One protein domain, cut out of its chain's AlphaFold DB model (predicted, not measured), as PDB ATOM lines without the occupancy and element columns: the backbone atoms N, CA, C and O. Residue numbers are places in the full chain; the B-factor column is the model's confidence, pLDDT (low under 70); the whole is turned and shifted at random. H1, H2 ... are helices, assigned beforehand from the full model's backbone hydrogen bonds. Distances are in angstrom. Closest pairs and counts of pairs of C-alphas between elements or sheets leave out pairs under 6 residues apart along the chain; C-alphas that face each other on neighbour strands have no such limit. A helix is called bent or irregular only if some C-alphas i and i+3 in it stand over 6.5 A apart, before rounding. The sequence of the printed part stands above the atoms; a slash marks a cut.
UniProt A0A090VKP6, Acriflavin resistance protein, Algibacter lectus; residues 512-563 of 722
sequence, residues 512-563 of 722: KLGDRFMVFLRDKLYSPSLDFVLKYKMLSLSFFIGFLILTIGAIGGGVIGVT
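Overview. This is residues 512 to 563 of the 722 residues of the protein "Acriflavin resistance protein" of Algibacter lectus (UniProt A0A090VKP6). Two long helices, H1 then H2, meet near their ends as an open L with its corner at Tyr 536; H1 bends gently partway, and a short tail, residues 557 to 563, turns off the far end of H2. The printed part has 52 residues, is all helix with no named strand, and is extended, with a radius of gyration of the C-alphas of 17.3 A. Its flat outline spans 48 by 28 by 11 A.

Along the chain. H1, residues 512 to 535, begins at C-alpha 512 (154.275, 140.864, -24.779). By its hydrogen bonds it was assigned as one helix, but it is bent: C-alphas 524 and 527 are 6.5 A apart. Its arms are H1a, residues 512 to 524, 17.7 A, and H1b, residues 527 to 535, 12.0 A. H2, residues 537 to 556, measures 28.4 A and ends at C-alpha 556 (163.198, 182.962, -49.243).

Arrangement. H1a and H1b are near each other, at a shallow tilt of 25 degrees. H1b and H2 are close but not clearly touching, about perpendicular at 88 degrees; their closest C-alphas, of Val 533 and Ser 540, are 5.8 A apart. H1a and H2 are apart. In H1a, H1b and H2 every O i to N i+4 pair is within hydrogen-bond range.

Size, cuts and confidence. The two farthest C-alphas, of Lys 512 and Gly 557, are 49.7 A apart. The printed part has no cut, and the link from H1 to H2 is tight. Mean pLDDT of the printed part is 89.8; residue 563 is under 70.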
ATOM      1  N   LYS A 512     155.541 140.454 -25.421       72.00
ATOM      2  CA  LYS A 512     154.275 140.864 -24.779       72.00
ATOM      3  C   LYS A 512     154.295 142.313 -24.274       72.00
ATOM      4  O   LYS A 512     153.243 142.949 -24.191       72.00
ATOM      5  N   LEU A 513     155.465 142.818 -23.878       75.69
ATOM      6  CA  LEU A 513     155.660 144.232 -23.550       75.69
ATOM      7  C   LEU A 513     155.612 145.095 -24.816       75.69
ATOM      8  O   LEU A 513     154.927 146.116 -24.805       75.69
ATOM      9  N   GLY A 514     156.262 144.650 -25.895       74.75
ATOM     10  CA  GLY A 514     156.195 145.258 -27.225       74.75
ATOM     11  C   GLY A 514     154.760 145.369 -27.740       74.75
ATOM     12  O   GLY A 514     154.328 146.461 -28.091       74.75
ATOM     13  N   ASP A 515     153.975 144.294 -27.662       74.50
ATOM     14  CA  ASP A 515     152.561 144.275 -28.053       74.50
ATOM     15  C   ASP A 515     151.729 145.276 -27.247       74.50
ATOM     16  O   ASP A 515     150.937 146.032 -27.806       74.50
ATOM     17  N   ARG A 516     151.918 145.336 -25.920       80.06
ATOM     18  CA  ARG A 516     151.234 146.342 -25.087       80.06
ATOM     19  C   ARG A 516     151.620 147.760 -25.472       80.06
ATOM     20  O   ARG A 516     150.759 148.636 -25.469       80.06
ATOM     21  N   PHE A 517     152.896 147.985 -25.762       84.25
ATOM     22  CA  PHE A 517     153.389 149.282 -26.191       84.25
ATOM     23  C   PHE A 517     152.801 149.678 -27.551       84.25
ATOM     24  O   PHE A 517     152.308 150.792 -27.693       84.25
ATOM     25  N   MET A 518     152.737 148.749 -28.506       80.81
ATOM     26  CA  MET A 518     152.110 148.965 -29.812       80.81
ATOM     27  C   MET A 518     150.612 149.238 -29.695       80.81
ATOM     28  O   MET A 518     150.110 150.168 -30.320       80.81
ATOM     29  N   VAL A 519     149.891 148.489 -28.855       83.44
ATOM     30  CA  VAL A 519     148.467 148.739 -28.578       83.44
ATOM     31  C   VAL A 519     148.271 150.111 -27.934       83.44
ATOM     32  O   VAL A 519     147.362 150.839 -28.321       83.44
ATOM     33  N   PHE A 520     149.147 150.509 -27.006       88.50
ATOM     34  CA  PHE A 520     149.122 151.853 -26.432       88.50
ATOM     35  C   PHE A 520     149.350 152.930 -27.500       88.50
ATOM     36  O   PHE A 520     148.545 153.853 -27.598       88.50
ATOM     37  N   LEU A 521     150.393 152.810 -28.326       89.06
ATOM     38  CA  LEU A 521     150.656 153.756 -29.413       89.06
ATOM     39  C   LEU A 521     149.480 153.829 -30.393       89.06
ATOM     40  O   LEU A 521     149.039 154.921 -30.743       89.06
ATOM     41  N   ARG A 522     148.929 152.681 -30.795       90.38
ATOM     42  CA  ARG A 522     147.792 152.600 -31.714       90.38
ATOM     43  C   ARG A 522     146.546 153.260 -31.128       90.38
ATOM     44  O   ARG A 522     145.963 154.117 -31.781       90.38
ATOM     45  N   ASP A 523     146.146 152.891 -29.914       91.50
ATOM     46  CA  ASP A 523     144.843 153.278 -29.360       91.50
ATOM     47  C   ASP A 523     144.860 154.656 -28.685       91.50
ATOM     48  O   ASP A 523     143.847 155.352 -28.691       91.50
ATOM     49  N   LYS A 524     145.991 155.075 -28.095       91.56
ATOM     50  CA  LYS A 524     146.094 156.355 -27.367       91.56
ATOM     51  C   LYS A 524     146.707 157.492 -28.172       91.56
ATOM     52  O   LYS A 524     146.382 158.639 -27.883       91.56
ATOM     53  N   LEU A 525     147.597 157.203 -29.120       91.12
ATOM     54  CA  LEU A 525     148.280 158.226 -29.918       91.12
ATOM     55  C   LEU A 525     147.746 158.246 -31.349       91.12
ATOM     56  O   LEU A 525     147.176 159.245 -31.771       91.12
ATOM     57  N   TYR A 526     147.864 157.136 -32.078       94.44
ATOM     58  CA  TYR A 526     147.554 157.099 -33.505       94.44
ATOM     59  C   TYR A 526     146.054 157.216 -33.806       94.44
ATOM     60  O   TYR A 526     145.668 158.081 -34.586       94.44
ATOM     61  N   SER A 527     145.194 156.398 -33.184       94.19
ATOM     62  CA  SER A 527     143.749 156.380 -33.467       94.19
ATOM     63  C   SER A 527     143.080 157.733 -33.194       94.19
ATOM     64  O   SER A 527     142.393 158.223 -34.087       94.19
ATOM     65  N   PRO A 528     143.314 158.411 -32.049       93.81
ATOM     66  CA  PRO A 528     142.717 159.724 -31.803       93.81
ATOM     67  C   PRO A 528     143.222 160.800 -32.772       93.81
ATOM     68  O   PRO A 528     142.452 161.663 -33.196       93.81
ATOM     69  N   SER A 529     144.505 160.753 -33.149       92.00
ATOM     70  CA  SER A 529     145.071 161.662 -34.150       92.00
ATOM     71  C   SER A 529     144.478 161.420 -35.536       92.00
ATOM     72  O   SER A 529     144.127 162.379 -36.223       92.00
ATOM     73  N   LEU A 530     144.312 160.159 -35.934       93.81
ATOM     74  CA  LEU A 530     143.676 159.792 -37.193       93.81
ATOM     75  C   LEU A 530     142.213 160.248 -37.221       93.81
ATOM     76  O   LEU A 530     141.795 160.876 -38.193       93.81
ATOM     77  N   ASP A 531     141.458 160.015 -36.147       93.69
ATOM     78  CA  ASP A 531     140.069 160.465 -36.024       93.69
ATOM     79  C   ASP A 531     139.960 161.992 -36.124       93.69
ATOM     80  O   ASP A 531     139.076 162.518 -36.804       93.69
ATOM     81  N   PHE A 532     140.890 162.723 -35.502       93.88
ATOM     82  CA  PHE A 532     140.967 164.179 -35.616       93.88
ATOM     83  C   PHE A 532     141.230 164.631 -37.061       93.88
ATOM     84  O   PHE A 532     140.524 165.506 -37.568       93.88
ATOM     85  N   VAL A 533     142.199 164.013 -37.744       94.38
ATOM     86  CA  VAL A 533     142.540 164.320 -39.145       94.38
ATOM     87  C   VAL A 533     141.370 164.009 -40.080       94.38
ATOM     88  O   VAL A 533     141.019 164.830 -40.927       94.38
ATOM     89  N   LEU A 534     140.711 162.861 -39.902       93.75
ATOM     90  CA  LEU A 534     139.555 162.462 -40.707       93.75
ATOM     91  C   LEU A 534     138.333 163.350 -40.456       93.75
ATOM     92  O   LEU A 534     137.561 163.590 -41.387       93.75
ATOM     93  N   LYS A 535     138.163 163.861 -39.230       95.69
ATOM     94  CA  LYS A 535     137.099 164.812 -38.884       95.69
ATOM     95  C   LYS A 535     137.359 166.204 -39.462       95.69
ATOM     96  O   LYS A 535     136.426 166.837 -39.950       95.69
ATOM     97  N   TYR A 536     138.608 166.667 -39.452       95.44
ATOM     98  CA  TYR A 536     138.995 168.009 -39.898       95.44
ATOM     99  C   TYR A 536     139.963 167.972 -41.091       95.44
ATOM    100  O   TYR A 536     141.037 168.569 -41.059       95.44
ATOM    101  N   LYS A 537     139.554 167.311 -42.182       94.75
ATOM    102  CA  LYS A 537     140.394 167.068 -43.375       94.75
ATOM    103  C   LYS A 537     140.999 168.342 -43.968       94.75
ATOM    104  O   LYS A 537     142.196 168.393 -44.229       94.75
ATOM    105  N   MET A 538     140.184 169.388 -44.138       94.69
ATOM    106  CA  MET A 538     140.653 170.666 -44.693       94.69
ATOM    107  C   MET A 538     141.621 171.375 -43.744       94.69
ATOM    108  O   MET A 538     142.594 171.954 -44.203       94.69
ATOM    109  N   LEU A 539     141.403 171.287 -42.427       93.75
ATOM    110  CA  LEU A 539     142.314 171.858 -41.433       93.75
ATOM    111  C   LEU A 539     143.668 171.135 -41.449       93.75
ATOM    112  O   LEU A 539     144.710 171.782 -41.431       93.75
ATOM    113  N   SER A 540     143.652 169.802 -41.527       91.00
ATOM    114  CA  SER A 540     144.855 168.980 -41.682       91.00
ATOM    115  C   SER A 540     145.632 169.344 -42.951       91.00
ATOM    116  O   SER A 540     146.845 169.541 -42.880       91.00
ATOM    117  N   LEU A 541     144.946 169.491 -44.088       93.50
ATOM    118  CA  LEU A 541     145.580 169.905 -45.340       93.50
ATOM    119  C   LEU A 541     146.171 171.319 -45.229       93.50
ATOM    120  O   LEU A 541     147.286 171.552 -45.690       93.50
ATOM    121  N   SER A 542     145.473 172.240 -44.557       94.88
ATOM    122  CA  SER A 542     145.972 173.593 -44.294       94.88
ATOM    123  C   SER A 542     147.233 173.602 -43.436       94.88
ATOM    124  O   SER A 542     148.093 174.442 -43.672       94.88
ATOM    125  N   PHE A 543     147.395 172.676 -42.483       94.12
ATOM    126  CA  PHE A 543     148.664 172.540 -41.762       94.12
ATOM    127  C   PHE A 543     149.793 172.114 -42.699       94.12
ATOM    128  O   PHE A 543     150.866 172.704 -42.643       94.12
ATOM    129  N   PHE A 544     149.559 171.145 -43.588       93.19
ATOM    130  CA  PHE A 544     150.588 170.676 -44.519       93.19
ATOM    131  C   PHE A 544     151.003 171.770 -45.512       93.19
ATOM    132  O   PHE A 544     152.189 172.041 -45.684       93.19
ATOM    133  N   ILE A 545     150.023 172.460 -46.105       95.69
ATOM    134  CA  ILE A 545     150.259 173.610 -46.988       95.69
ATOM    135  C   ILE A 545     150.917 174.755 -46.210       95.69
ATOM    136  O   ILE A 545     151.843 175.383 -46.709       95.69
ATOM    137  N   GLY A 546     150.476 175.013 -44.978       96.75
ATOM    138  CA  GLY A 546     151.046 176.036 -44.108       96.75
ATOM    139  C   GLY A 546     152.512 175.766 -43.786       96.75
ATOM    140  O   GLY A 546     153.327 176.674 -43.905       96.75
ATOM    141  N   PHE A 547     152.870 174.521 -43.460       95.06
ATOM    142  CA  PHE A 547     154.264 174.120 -43.283       95.06
ATOM    143  C   PHE A 547     155.060 174.257 -44.578       95.06
ATOM    144  O   PHE A 547     156.149 174.812 -44.535       95.06
ATOM    145  N   LEU A 548     154.509 173.856 -45.727       95.31
ATOM    146  CA  LEU A 548     155.176 174.024 -47.020       95.31
ATOM    147  C   LEU A 548     155.463 175.503 -47.329       95.31
ATOM    148  O   LEU A 548     156.584 175.852 -47.692       95.31
ATOM    149  N   ILE A 549     154.473 176.382 -47.139       96.19
ATOM    150  CA  ILE A 549     154.623 177.832 -47.324       96.19
ATOM    151  C   ILE A 549     155.624 178.399 -46.318       96.19
ATOM    152  O   ILE A 549     156.443 179.229 -46.695       96.19
ATOM    153  N   LEU A 550     155.600 177.948 -45.060       95.88
ATOM    154  CA  LEU A 550     156.578 178.353 -44.051       95.88
ATOM    155  C   LEU A 550     157.991 177.911 -44.421       95.88
ATOM    156  O   LEU A 550     158.911 178.695 -44.248       95.88
ATOM    157  N   THR A 551     158.183 176.705 -44.955       92.50
ATOM    158  CA  THR A 551     159.500 176.228 -45.389       92.50
ATOM    159  C   THR A 551     160.000 177.024 -46.590       92.50
ATOM    160  O   THR A 551     161.118 177.530 -46.552       92.50
ATOM    161  N   ILE A 552     159.169 177.212 -47.623       93.12
ATOM    162  CA  ILE A 552     159.520 178.029 -48.798       93.12
ATOM    163  C   ILE A 552     159.787 179.482 -48.381       93.12
ATOM    164  O   ILE A 552     160.769 180.083 -48.810       93.12
ATOM    165  N   GLY A 553     158.951 180.039 -47.506       94.81
ATOM    166  CA  GLY A 553     159.108 181.384 -46.960       94.81
ATOM    167  C   GLY A 553     160.341 181.529 -46.070       94.81
ATOM    168  O   GLY A 553     160.995 182.562 -46.114       94.81
ATOM    169  N   ALA A 554     160.710 180.501 -45.305       94.62
ATOM    170  CA  ALA A 554     161.921 180.487 -44.487       94.62
ATOM    171  C   ALA A 554     163.193 180.375 -45.339       94.62
ATOM    172  O   ALA A 554     164.205 180.973 -44.978       94.62
ATOM    173  N   ILE A 555     163.132 179.668 -46.473       91.69
ATOM    174  CA  ILE A 555     164.195 179.674 -47.489       91.69
ATOM    175  C   ILE A 555     164.310 181.070 -48.111       91.69
ATOM    176  O   ILE A 555     165.377 181.675 -48.073       91.69
ATOM    177  N   GLY A 556     163.206 181.629 -48.624       89.44
ATOM    178  CA  GLY A 556     163.198 182.962 -49.243       89.44
ATOM    179  C   GLY A 556     163.554 184.096 -48.273       89.44
ATOM    180  O   GLY A 556     164.153 185.088 -48.674       89.44
ATOM    181  N   GLY A 557     163.221 183.939 -46.991       91.06
ATOM    182  CA  GLY A 557     163.564 184.858 -45.906       91.06
ATOM    183  C   GLY A 557     164.963 184.654 -45.315       91.06
ATOM    184  O   GLY A 557     165.310 185.350 -44.365       91.06
ATOM    185  N   GLY A 558     165.751 183.701 -45.828       86.69
ATOM    186  CA  GLY A 558     167.133 183.460 -45.401       86.69
ATOM    187  C   GLY A 558     167.297 182.822 -44.016       86.69
ATOM    188  O   GLY A 558     168.414 182.753 -43.512       86.69
ATOM    189  N   VAL A 559     166.214 182.342 -43.390       91.44
ATOM    190  CA  VAL A 559     166.273 181.591 -42.119       91.44
ATOM    191  C   VAL A 559     166.833 180.189 -42.361       91.44
ATOM    192  O   VAL A 559     167.604 179.676 -41.553       91.44
ATOM    193  N   ILE A 560     166.457 179.576 -43.486       88.31
ATOM    194  CA  ILE A 560     167.031 178.320 -43.967       88.31
ATOM    195  C   ILE A 560     168.034 178.671 -45.065       88.31
ATOM    196  O   ILE A 560     167.647 179.076 -46.158       88.31
ATOM    197  N   GLY A 561     169.324 178.516 -44.770       79.19
ATOM    198  CA  GLY A 561     170.380 178.693 -45.763       79.19
ATOM    199  C   GLY A 561     170.344 177.576 -46.806       79.19
ATOM    200  O   GLY A 561     170.328 176.398 -46.453       79.19
ATOM    201  N   VAL A 562     170.353 177.941 -48.087       77.69
ATOM    202  CA  VAL A 562     170.508 176.999 -49.200       77.69
ATOM    203  C   VAL A 562     171.907 177.173 -49.768       77.69
ATOM    204  O   VAL A 562     172.288 178.276 -50.149       77.69
ATOM    205  N   THR A 563     172.664 176.082 -49.838       69.19
ATOM    206  CA  THR A 563     173.901 176.022 -50.616       69.19
ATOM    207  C   THR A 563     173.718 175.010 -51.735       69.19
ATOM    208  O   THR A 563     173.288 173.885 -51.488       69.19
TER     209      THR A 563